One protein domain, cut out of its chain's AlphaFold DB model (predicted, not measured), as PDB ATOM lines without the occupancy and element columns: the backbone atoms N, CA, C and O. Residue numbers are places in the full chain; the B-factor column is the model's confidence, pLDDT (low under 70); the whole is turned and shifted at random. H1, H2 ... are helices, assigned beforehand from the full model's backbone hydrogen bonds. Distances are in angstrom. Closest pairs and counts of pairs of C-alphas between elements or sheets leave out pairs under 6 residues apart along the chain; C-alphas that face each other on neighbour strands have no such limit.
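Overview. This is residues 949 to 1034 of the 1035 residues of an uncharacterized protein of Chlorella sorokiniana (UniProt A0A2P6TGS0). Two helical hairpins, H1 with H2 and H4 with H5, pack together with H2 crossing H4, and the short helix H3 bridges from H2 to H5. H2 and H4 make the middle, while H1 and H5 lie farthest out. The printed part has 86 residues with five named helices, H1 to H5 in order along the chain, and no named strand; its class is all helix. It is compact, with a radius of gyration of the C-alphas of 11.5 A, and spans 34 by 24 by 20 A.

Arrangement. The longest helix, H4, residues 1001 to 1017, is a hub together with H2, residues 969 to 981; each touches three other helices. H4 and H2 touch, the closest C-alphas being those of Phe 1008 and Met 972, 6.4 A apart, at a steep tilt of 40 degrees, the same way. H5, residues 1022 to 1033, forms a hairpin with H4: they touch at His 1014 and Leu 1023, whose C-alphas are the closest at 5.8 A, with a shallow tilt of 18 degrees, opposite ways. H1, residues 949 to 963, forms a hairpin with H2, with a shallow tilt of 14 degrees, opposite ways; their closest C-alphas, of Ala 957 and Pro 975, are 5.0 A apart. H1 touches H4 with residues 958 to 961 alone, and the closest C-alphas, of Phe 961 and Val 1012, are 6.1 A apart. H3, residues 987 to 994, forms a hairpin with H2 at a steep tilt of 39 degrees, with the closest C-alphas, of Val 993 and Arg 977, 6.6 A apart. H3 also touches H5, the closest C-alphas being those of Val 988 and Glu 1024, 5.6 A apart, at a steep tilt of 62 degrees. H1 is apart from H3 and H5, and H2 is apart from H5. Every O i to N i+4 pair is within hydrogen-bond range in H3, H4 and H5, against 10 of 11 in H1 and 7 of 9 in H2.

Along the chain. H4 measures 24.4 A from first to last C-alpha, beginning at C-alpha 1001 (199.626, 209.383, 240.551). H1 is 21.2 A long and begins at C-alpha 949 (179.844, 226.285, 259.706). H2 is 18.6 A, H3 10.3 A and H5 16.6 A, H5 ending at C-alpha 1033 (193.536, 196.719, 246.642).

Size, cuts and confidence. The two C-alphas farthest apart, those of Ala 949 and Ala 1033, are 35.1 A apart. The printed part has no cut and no long link. The mean pLDDT of the printed part is 89.4, and residue 949 is under 70.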
ATOM      1  N   ALA A 949     178.413 226.294 260.004       65.81
ATOM      2  CA  ALA A 949     179.844 226.285 259.706       65.81
ATOM      3  C   ALA A 949     180.270 225.006 258.961       65.81
ATOM      4  O   ALA A 949     180.969 225.091 257.950       65.81
ATOM      5  N   THR A 950     179.795 223.833 259.399       73.06
ATOM      6  CA  THR A 950     180.045 222.551 258.719       73.06
ATOM      7  C   THR A 950     179.470 222.534 257.299       73.06
ATOM      8  O   THR A 950     180.160 222.104 256.380       73.06
ATOM      9  N   GLN A 951     178.253 223.046 257.080       77.81
ATOM     10  CA  GLN A 951     177.658 223.144 255.739       77.81
ATOM     11  C   GLN A 951     178.480 224.044 254.798       77.81
ATOM     12  O   GLN A 951     178.704 223.681 253.645       77.81
ATOM     13  N   LEU A 952     178.982 225.185 255.288       75.50
ATOM     14  CA  LEU A 952     179.834 226.083 254.498       75.50
ATOM     15  C   LEU A 952     181.198 225.453 254.166       75.50
ATOM     16  O   LEU A 952     181.688 225.603 253.046       75.50
ATOM     17  N   ALA A 953     181.808 224.742 255.118       72.56
ATOM     18  CA  ALA A 953     183.042 223.994 254.881       72.56
ATOM     19  C   ALA A 953     182.839 222.880 253.839       72.56
ATOM     20  O   ALA A 953     183.694 222.682 252.977       72.56
ATOM     21  N   LEU A 954     181.681 222.212 253.869       80.69
ATOM     22  CA  LEU A 954     181.331 221.143 252.938       80.69
ATOM     23  C   LEU A 954     181.107 221.651 251.507       80.69
ATOM     24  O   LEU A 954     181.652 221.074 250.569       80.69
ATOM     25  N   GLY A 955     180.395 222.771 251.336       81.38
ATOM     26  CA  GLY A 955     180.249 223.425 250.029       81.38
ATOM     27  C   GLY A 955     181.607 223.777 249.410       81.38
ATOM     28  O   GLY A 955     181.889 223.395 248.279       81.38
ATOM     29  N   ARG A 956     182.509 224.371 250.204       79.31
ATOM     30  CA  ARG A 956     183.891 224.697 249.800       79.31
ATOM     31  C   ARG A 956     184.789 223.484 249.527       79.31
ATOM     32  O   ARG A 956     185.862 223.655 248.936       79.31
ATOM     33  N   ALA A 957     184.411 222.293 249.993       79.25
ATOM     34  CA  ALA A 957     185.062 221.040 249.624       79.25
ATOM     35  C   ALA A 957     184.540 220.550 248.266       79.25
ATOM     36  O   ALA A 957     185.346 220.259 247.392       79.25
ATOM     37  N   ILE A 958     183.218 220.555 248.047       84.56
ATOM     38  CA  ILE A 958     182.583 220.172 246.771       84.56
ATOM     39  C   ILE A 958     183.034 221.087 245.619       84.56
ATOM     40  O   ILE A 958     183.443 220.590 244.573       84.56
ATOM     41  N   GLU A 959     183.060 222.406 245.828       83.12
ATOM     42  CA  GLU A 959     183.614 223.382 244.873       83.12
ATOM     43  C   GLU A 959     185.080 223.072 244.518       83.12
ATOM     44  O   GLU A 959     185.489 223.198 243.367       83.12
ATOM     45  N   ALA A 960     185.880 222.627 245.494       82.44
ATOM     46  CA  ALA A 960     187.279 222.267 245.271       82.44
ATOM     47  C   ALA A 960     187.452 220.894 244.604       82.44
ATOM     48  O   ALA A 960     188.386 220.735 243.830       82.44
ATOM     49  N   PHE A 961     186.556 219.930 244.838       90.00
ATOM     50  CA  PHE A 961     186.517 218.674 244.080       90.00
ATOM     51  C   PHE A 961     186.183 218.922 242.600       90.00
ATOM     52  O   PHE A 961     186.726 218.245 241.735       90.00
ATOM     53  N   GLN A 962     185.333 219.910 242.299       88.06
ATOM     54  CA  GLN A 962     184.984 220.310 240.927       88.06
ATOM     55  C   GLN A 962     186.071 221.147 240.230       88.06
ATOM     56  O   GLN A 962     186.140 221.150 239.005       88.06
ATOM     57  N   ALA A 963     186.897 221.866 240.996       85.56
ATOM     58  CA  ALA A 963     187.981 222.709 240.482       85.56
ATOM     59  C   ALA A 963     189.368 222.034 240.497       85.56
ATOM     60  O   ALA A 963     190.348 222.659 240.087       85.56
ATOM     61  N   ALA A 964     189.468 220.800 240.997       90.50
ATOM     62  CA  ALA A 964     190.721 220.059 241.060       90.50
ATOM     63  C   ALA A 964     191.177 219.596 239.670       90.50
ATOM     64  O   ALA A 964     190.387 219.190 238.821       90.50
ATOM     65  N   ASP A 965     192.489 219.626 239.481       88.50
ATOM     66  CA  ASP A 965     193.180 219.138 238.293       88.50
ATOM     67  C   ASP A 965     193.623 217.694 238.576       88.50
ATOM     68  O   ASP A 965     194.466 217.474 239.450       88.50
ATOM     69  N   ILE A 966     193.003 216.711 237.912       93.88
ATOM     70  CA  ILE A 966     193.223 215.282 238.207       93.88
ATOM     71  C   ILE A 966     194.619 214.796 237.811       93.88
ATOM     72  O   ILE A 966     195.102 213.819 238.376       93.88
ATOM     73  N   ASP A 967     195.315 215.498 236.917       89.62
ATOM     74  CA  ASP A 967     196.710 215.203 236.579       89.62
ATOM     75  C   ASP A 967     197.689 215.817 237.602       89.62
ATOM     76  O   ASP A 967     198.904 215.625 237.531       89.62
ATOM     77  N   SER A 968     197.170 216.542 238.603       90.50
ATOM     78  CA  SER A 968     197.945 217.221 239.636       90.50
ATOM     79  C   SER A 968     197.658 216.676 241.037       90.50
ATOM     80  O   SER A 968     196.699 217.063 241.711       90.50
ATOM     81  N   SER A 969     198.586 215.851 241.529       90.81
ATOM     82  CA  SER A 969     198.631 215.323 242.903       90.81
ATOM     83  C   SER A 969     198.249 216.348 243.986       90.81
ATOM     84  O   SER A 969     197.418 216.074 244.855       90.81
ATOM     85  N   VAL A 970     198.821 217.556 243.914       81.94
ATOM     86  CA  VAL A 970     198.609 218.639 244.893       81.94
ATOM     87  C   VAL A 970     197.202 219.239 244.785       81.94
ATOM     88  O   VAL A 970     196.613 219.615 245.800       81.94
ATOM     89  N   SER A 971     196.646 219.301 243.573       88.38
ATOM     90  CA  SER A 971     195.303 219.829 243.308       88.38
ATOM     91  C   SER A 971     194.220 218.893 243.855       88.38
ATOM     92  O   SER A 971     193.302 219.350 244.536       88.38
ATOM     93  N   MET A 972     194.387 217.578 243.674       95.62
ATOM     94  CA  MET A 972     193.512 216.543 244.247       95.62
ATOM     95  C   MET A 972     193.556 216.480 245.787       95.62
ATOM     96  O   MET A 972     192.532 216.250 246.432       95.62
ATOM     97  N   LEU A 973     194.716 216.732 246.407       93.88
ATOM     98  CA  LEU A 973     194.881 216.679 247.867       93.88
ATOM     99  C   LEU A 973     194.139 217.802 248.618       93.88
ATOM    100  O   LEU A 973     193.718 217.626 249.766       93.88
ATOM    101  N   LEU A 974     193.973 218.971 247.995       87.44
ATOM    102  CA  LEU A 974     193.357 220.141 248.623       87.44
ATOM    103  C   LEU A 974     191.886 219.926 249.051       87.44
ATOM    104  O   LEU A 974     191.584 220.195 250.219       87.44
ATOM    105  N   PRO A 975     190.956 219.444 248.200       92.62
ATOM    106  CA  PRO A 975     189.588 219.136 248.623       92.62
ATOM    107  C   PRO A 975     189.509 217.987 249.637       92.62
ATOM    108  O   PRO A 975     188.699 218.080 250.557       92.62
ATOM    109  N   LEU A 976     190.376 216.969 249.559       94.88
ATOM    110  CA  LEU A 976     190.443 215.894 250.562       94.88
ATOM    111  C   LEU A 976     190.783 216.455 251.956       94.88
ATOM    112  O   LEU A 976     190.090 216.170 252.934       94.88
ATOM    113  N   ARG A 977     191.774 217.356 252.039       89.25
ATOM    114  CA  ARG A 977     192.104 218.101 253.269       89.25
ATOM    115  C   ARG A 977     190.966 219.008 253.741       89.25
ATOM    116  O   ARG A 977     190.734 219.113 254.944       89.25
ATOM    117  N   ARG A 978     190.231 219.660 252.829       87.44
ATOM    118  CA  ARG A 978     189.031 220.449 253.185       87.44
ATOM    119  C   ARG A 978     187.924 219.563 253.754       87.44
ATOM    120  O   ARG A 978     187.266 219.977 254.704       87.44
ATOM    121  N   LEU A 979     187.749 218.358 253.218       90.19
ATOM    122  CA  LEU A 979     186.742 217.406 253.671       90.19
ATOM    123  C   LEU A 979     187.051 216.884 255.084       90.19
ATOM    124  O   LEU A 979     186.204 216.983 255.971       90.19
ATOM    125  N   GLN A 980     188.300 216.471 255.318       90.94
ATOM    126  CA  GLN A 980     188.820 216.121 256.642       90.94
ATOM    127  C   GLN A 980     188.624 217.276 257.647       90.94
ATOM    128  O   GLN A 980     188.060 217.078 258.724       90.94
ATOM    129  N   ARG A 981     189.014 218.511 257.281       82.81
ATOM    130  CA  ARG A 981     188.812 219.727 258.102       82.81
ATOM    131  C   ARG A 981     187.331 220.053 258.361       82.81
ATOM    132  O   ARG A 981     187.026 220.680 259.372       82.81
ATOM    133  N   ALA A 982     186.409 219.625 257.496       85.06
ATOM    134  CA  ALA A 982     184.965 219.785 257.685       85.06
ATOM    135  C   ALA A 982     184.346 218.747 258.648       85.06
ATOM    136  O   ALA A 982     183.140 218.801 258.899       85.06
ATOM    137  N   GLY A 983     185.138 217.807 259.183       87.56
ATOM    138  CA  GLY A 983     184.637 216.701 260.004       87.56
ATOM    139  C   GLY A 983     183.865 215.664 259.184       87.56
ATOM    140  O   GLY A 983     182.848 215.146 259.646       87.56
ATOM    141  N   LYS A 984     184.303 215.417 257.942       90.00
ATOM    142  CA  LYS A 984     183.777 214.385 257.043       90.00
ATOM    143  C   LYS A 984     184.901 213.435 256.634       90.00
ATOM    144  O   LYS A 984     186.037 213.867 256.470       90.00
ATOM    145  N   GLY A 985     184.565 212.153 256.496       85.06
ATOM    146  CA  GLY A 985     185.543 211.069 256.602       85.06
ATOM    147  C   GLY A 985     185.941 210.790 258.057       85.06
ATOM    148  O   GLY A 985     185.571 211.518 258.980       85.06
ATOM    149  N   GLY A 986     186.679 209.706 258.247       91.88
ATOM    150  CA  GLY A 986     187.091 209.129 259.522       91.88
ATOM    151  C   GLY A 986     188.592 208.840 259.519       91.88
ATOM    152  O   GLY A 986     189.380 209.674 259.069       91.88
ATOM    153  N   SER A 987     189.010 207.697 260.062       93.75
ATOM    154  CA  SER A 987     190.427 207.308 260.120       93.75
ATOM    155  C   SER A 987     191.018 206.954 258.752       93.75
ATOM    156  O   SER A 987     192.215 207.145 258.551       93.75
ATOM    157  N   VAL A 988     190.206 206.478 257.805       95.62
ATOM    158  CA  VAL A 988     190.669 206.045 256.481       95.62
ATOM    159  C   VAL A 988     191.000 207.258 255.616       95.62
ATOM    160  O   VAL A 988     192.122 207.354 255.123       95.62
ATOM    161  N   LEU A 989     190.112 208.258 255.522       95.44
ATOM    162  CA  LEU A 989     190.433 209.525 254.852       95.44
ATOM    163  C   LEU A 989     191.651 210.220 255.486       95.44
ATOM    164  O   LEU A 989     192.481 210.779 254.769       95.44
ATOM    165  N   GLN A 990     191.797 210.168 256.815       93.25
ATOM    166  CA  GLN A 990     192.983 210.699 257.499       93.25
ATOM    167  C   GLN A 990     194.265 209.979 257.059       93.25
ATOM    168  O   GLN A 990     195.266 210.642 256.788       93.25
ATOM    169  N   GLN A 991     194.232 208.650 256.926       94.19
ATOM    170  CA  GLN A 991     195.356 207.859 256.423       94.19
ATOM    171  C   GLN A 991     195.668 208.176 254.951       94.19
ATOM    172  O   GLN A 991     196.834 208.384 254.621       94.19
ATOM    173  N   VAL A 992     194.649 208.291 254.089       96.12
ATOM    174  CA  VAL A 992     194.796 208.690 252.674       96.12
ATOM    175  C   VAL A 992     195.455 210.067 252.552       96.12
ATOM    176  O   VAL A 992     196.404 210.232 251.791       96.12
ATOM    177  N   VAL A 993     195.004 211.057 253.328       95.50
ATOM    178  CA  VAL A 993     195.551 212.426 253.297       95.50
ATOM    179  C   VAL A 993     196.962 212.506 253.892       95.50
ATOM    180  O   VAL A 993     197.780 213.292 253.407       95.50
ATOM    181  N   ALA A 994     197.265 211.714 254.925       89.62
ATOM    182  CA  ALA A 994     198.594 211.658 255.533       89.62
ATOM    183  C   ALA A 994     199.625 210.983 254.614       89.62
ATOM    184  O   ALA A 994     200.744 211.472 254.491       89.62
ATOM    185  N   ARG A 995     199.227 209.896 253.940       94.12
ATOM    186  CA  ARG A 995     200.071 209.095 253.039       94.12
ATOM    187  C   ARG A 995     199.984 209.510 251.570       94.12
ATOM    188  O   ARG A 995     200.478 208.788 250.716       94.12
ATOM    189  N   TRP A 996     199.365 210.648 251.246       95.81
ATOM    190  CA  TRP A 996     199.036 211.000 249.857       95.81
ATOM    191  C   TRP A 996     200.226 210.894 248.895       95.81
ATOM    192  O   TRP A 996     200.111 210.327 247.811       95.81
ATOM    193  N   ASN A 997     201.385 211.387 249.335       91.44
ATOM    194  CA  ASN A 997     202.621 211.410 248.556       91.44
ATOM    195  C   ASN A 997     203.313 210.034 248.444       91.44
ATOM    196  O   ASN A 997     204.224 209.900 247.632       91.44
ATOM    197  N   ASP A 998     202.899 209.032 249.230       92.69
ATOM    198  CA  ASP A 998     203.371 207.644 249.122       92.69
ATOM    199  C   ASP A 998     202.746 206.938 247.905       92.69
ATOM    200  O   ASP A 998     203.302 205.969 247.386       92.69
ATOM    201  N   PHE A 999     201.560 207.383 247.476       93.75
ATOM    202  CA  PHE A 999     200.802 206.758 246.396       93.75
ATOM    203  C   PHE A 999     201.265 207.276 245.021       93.75
ATOM    204  O   PHE A 999     201.435 208.486 244.853       93.75
ATOM    205  N   PRO A1000     201.414 206.409 243.998       94.44
ATOM    206  CA  PRO A1000     201.666 206.854 242.629       94.44
ATOM    207  C   PRO A1000     200.446 207.595 242.055       94.44
ATOM    208  O   PRO A1000     199.318 207.367 242.490       94.44
ATOM    209  N   LEU A1001     200.656 208.455 241.049       94.06
ATOM    210  CA  LEU A1001     199.626 209.383 240.551       94.06
ATOM    211  C   LEU A1001     198.315 208.692 240.127       94.06
ATOM    212  O   LEU A1001     197.251 209.173 240.492       94.06
ATOM    213  N   ALA A1002     198.375 207.540 239.450       94.62
ATOM    214  CA  ALA A1002     197.172 206.774 239.101       94.62
ATOM    215  C   ALA A1002     196.362 206.368 240.349       94.62
ATOM    216  O   ALA A1002     195.159 206.582 240.417       94.62
ATOM    217  N   ARG A1003     197.041 205.905 241.409       95.00
ATOM    218  CA  ARG A1003     196.392 205.532 242.675       95.00
ATOM    219  C   ARG A1003     195.801 206.736 243.410       95.00
ATOM    220  O   ARG A1003     194.764 206.625 244.058       95.00
ATOM    221  N   GLN A1004     196.438 207.900 243.286       96.31
ATOM    222  CA  GLN A1004     195.873 209.169 243.749       96.31
ATOM    223  C   GLN A1004     194.608 209.535 242.957       96.31
ATOM    224  O   GLN A1004     193.629 209.955 243.566       96.31
ATOM    225  N   GLN A1005     194.590 209.331 241.635       95.50
ATOM    226  CA  GLN A1005     193.415 209.556 240.782       95.50
ATOM    227  C   GLN A1005     192.251 208.619 241.142       95.50
ATOM    228  O   GLN A1005     191.111 209.084 241.207       95.50
ATOM    229  N   ASP A1006     192.517 207.351 241.470       94.69
ATOM    230  CA  ASP A1006     191.506 206.393 241.943       94.69
ATOM    231  C   ASP A1006     190.875 206.845 243.276       94.69
ATOM    232  O   ASP A1006     189.663 207.069 243.370       94.69
ATOM    233  N   LEU A1007     191.716 207.061 244.300       96.19
ATOM    234  CA  LEU A1007     191.305 207.494 245.644       96.19
ATOM    235  C   LEU A1007     190.579 208.849 245.607       96.19
ATOM    236  O   LEU A1007     189.606 209.070 246.334       96.19
ATOM    237  N   PHE A1008     191.023 209.757 244.734       96.19
ATOM    238  CA  PHE A1008     190.350 211.022 244.477       96.19
ATOM    239  C   PHE A1008     188.977 210.812 243.829       96.19
ATOM    240  O   PHE A1008     187.992 211.379 244.298       96.19
ATOM    241  N   SER A1009     188.878 209.976 242.795       94.00
ATOM    242  CA  SER A1009     187.627 209.728 242.067       94.00
ATOM    243  C   SER A1009     186.551 209.107 242.958       94.00
ATOM    244  O   SER A1009     185.403 209.566 242.937       94.00
ATOM    245  N   ALA A1010     186.932 208.149 243.812       94.25
ATOM    246  CA  ALA A1010     186.075 207.611 244.868       94.25
ATOM    247  C   ALA A1010     185.577 208.723 245.811       94.25
ATOM    248  O   ALA A1010     184.376 208.837 246.072       94.25
ATOM    249  N   ALA A1011     186.465 209.621 246.253       94.06
ATOM    250  CA  ALA A1011     186.078 210.752 247.090       94.06
ATOM    251  C   ALA A1011     185.118 211.733 246.391       94.06
ATOM    252  O   ALA A1011     184.138 212.152 247.007       94.06
ATOM    253  N   VAL A1012     185.327 212.059 245.108       92.94
ATOM    254  CA  VAL A1012     184.420 212.937 244.337       92.94
ATOM    255  C   VAL A1012     183.044 212.287 244.135       92.94
ATOM    256  O   VAL A1012     182.034 212.989 244.107       92.94
ATOM    257  N   LEU A1013     182.963 210.959 243.972       93.50
ATOM    258  CA  LEU A1013     181.693 210.222 243.886       93.50
ATOM    259  C   LEU A1013     180.856 210.422 245.158       93.50
ATOM    260  O   LEU A1013     179.803 211.061 245.096       93.50
ATOM    261  N   HIS A1014     181.370 209.997 246.315       92.38
ATOM    262  CA  HIS A1014     180.667 210.162 247.595       92.38
ATOM    263  C   HIS A1014     180.423 211.625 247.960       92.38
ATOM    264  O   HIS A1014     179.410 211.928 248.592       92.38
ATOM    265  N   ALA A1015     181.307 212.541 247.551       85.94
ATOM    266  CA  ALA A1015     181.173 213.955 247.879       85.94
ATOM    267  C   ALA A1015     180.016 214.661 247.165       85.94
ATOM    268  O   ALA A1015     179.401 215.556 247.744       85.94
ATOM    269  N   LEU A1016     179.702 214.252 245.934       84.31
ATOM    270  CA  LEU A1016     178.562 214.782 245.179       84.31
ATOM    271  C   LEU A1016     177.233 214.132 245.597       84.31
ATOM    272  O   LEU A1016     176.183 214.753 245.468       84.31
ATOM    273  N   GLU A1017     177.283 212.912 246.132       90.81
ATOM    274  CA  GLU A1017     176.118 212.154 246.613       90.81
ATOM    275  C   GLU A1017     175.830 212.370 248.112       90.81
ATOM    276  O   GLU A1017     174.782 211.973 248.615       90.81
ATOM    277  N   GLY A1018     176.762 212.981 248.851       88.94
ATOM    278  CA  GLY A1018     176.668 213.182 250.298       88.94
ATOM    279  C   GLY A1018     176.843 211.909 251.140       88.94
ATOM    280  O   GLY A1018     176.535 211.930 252.334       88.94
ATOM    281  N   ARG A1019     177.338 210.806 250.561       93.44
ATOM    282  CA  ARG A1019     177.468 209.483 251.207       93.44
ATOM    283  C   ARG A1019     178.745 209.350 252.052       93.44
ATOM    284  O   ARG A1019     179.522 208.414 251.910       93.44
ATOM    285  N   TRP A1020     178.953 210.290 252.974       86.75
ATOM    286  CA  TRP A1020     180.184 210.418 253.777       86.75
ATOM    287  C   TRP A1020     180.557 209.196 254.630       86.75
ATOM    288  O   TRP A1020     181.711 209.076 255.022       86.75
ATOM    289  N   GLU A1021     179.596 208.322 254.934       85.75
ATOM    290  CA  GLU A1021     179.814 207.079 255.688       85.75
ATOM    291  C   GLU A1021     180.306 205.938 254.782       85.75
ATOM    292  O   GLU A1021     181.158 205.155 255.192       85.75
ATOM    293  N   ALA A1022     179.845 205.884 253.527       92.00
ATOM    294  CA  ALA A1022     180.316 204.910 252.540       92.00
ATOM    295  C   ALA A1022     181.723 205.251 252.012       92.00
ATOM    296  O   ALA A1022     182.482 204.350 251.668       92.00
ATOM    297  N   LEU A1023     182.099 206.535 252.030       93.56
ATOM    298  CA  LEU A1023     183.438 207.004 251.660       93.56
ATOM    299  C   LEU A1023     184.566 206.268 252.399       93.56
ATOM    300  O   LEU A1023     185.575 205.937 251.787       93.56
ATOM    301  N   GLU A1024     184.416 206.006 253.699       94.19
ATOM    302  CA  GLU A1024     185.446 205.306 254.481       94.19
ATOM    303  C   GLU A1024     185.594 203.839 254.064       94.19
ATOM    304  O   GLU A1024     186.709 203.325 254.047       94.19
ATOM    305  N   ALA A1025     184.490 203.175 253.707       93.12
ATOM    306  CA  ALA A1025     184.507 201.789 253.249       93.12
ATOM    307  C   ALA A1025     185.162 201.672 251.865       93.12
ATOM    308  O   ALA A1025     186.052 200.846 251.683       93.12
ATOM    309  N   ASP A1026     184.788 202.540 250.924       92.94
ATOM    310  CA  ASP A1026     185.343 202.512 249.570       92.94
ATOM    311  C   ASP A1026     186.823 202.935 249.569       92.94
ATOM    312  O   ASP A1026     187.645 202.257 248.959       92.94
ATOM    313  N   LEU A1027     187.220 203.964 250.334       94.38
ATOM    314  CA  LEU A1027     188.644 204.295 250.506       94.38
ATOM    315  C   LEU A1027     189.433 203.160 251.183       94.38
ATOM    316  O   LEU A1027     190.616 203.002 250.893       94.38
ATOM    317  N   ALA A1028     188.816 202.361 252.063       94.31
ATOM    318  CA  ALA A1028     189.480 201.216 252.687       94.31
ATOM    319  C   ALA A1028     189.637 200.041 251.712       94.31
ATOM    320  O   ALA A1028     190.688 199.401 251.702       94.31
ATOM    321  N   LEU A1029     188.631 199.784 250.868       91.12
ATOM    322  CA  LEU A1029     188.708 198.805 249.780       91.12
ATOM    323  C   LEU A1029     189.791 199.194 248.767       91.12
ATOM    324  O   LEU A1029     190.619 198.357 248.413       91.12
ATOM    325  N   GLU A1030     189.859 200.468 248.379       90.62
ATOM    326  CA  GLU A1030     190.932 200.978 247.524       90.62
ATOM    327  C   GLU A1030     192.308 200.856 248.215       90.62
ATOM    328  O   GLU A1030     193.247 200.305 247.634       90.62
ATOM    329  N   LEU A1031     192.461 201.286 249.474       91.06
ATOM    330  CA  LEU A1031     193.731 201.118 250.195       91.06
ATOM    331  C   LEU A1031     194.147 199.646 250.353       91.06
ATOM    332  O   LEU A1031     195.345 199.371 250.374       91.06
ATOM    333  N   ALA A1032     193.198 198.710 250.439       90.88
ATOM    334  CA  ALA A1032     193.476 197.276 250.475       90.88
ATOM    335  C   ALA A1032     193.893 196.722 249.102       90.88
ATOM    336  O   ALA A1032     194.844 195.951 249.035       90.88
ATOM    337  N   ALA A1033     193.246 197.153 248.014       86.44
ATOM    338  CA  ALA A1033     193.536 196.719 246.642       86.44
ATOM    339  C   ALA A1033     194.867 197.255 246.065       86.44
ATOM    340  O   ALA A1033     195.231 196.914 244.941       86.44
ATOM    341  N   GLY A1034     195.572 198.119 246.805       72.94
ATOM    342  CA  GLY A1034     196.871 198.686 246.431       72.94
ATOM    343  C   GLY A1034     198.096 198.071 247.123       72.94
ATOM    344  O   GLY A1034     199.177 198.639 246.961       72.94
TER     345      GLY A1034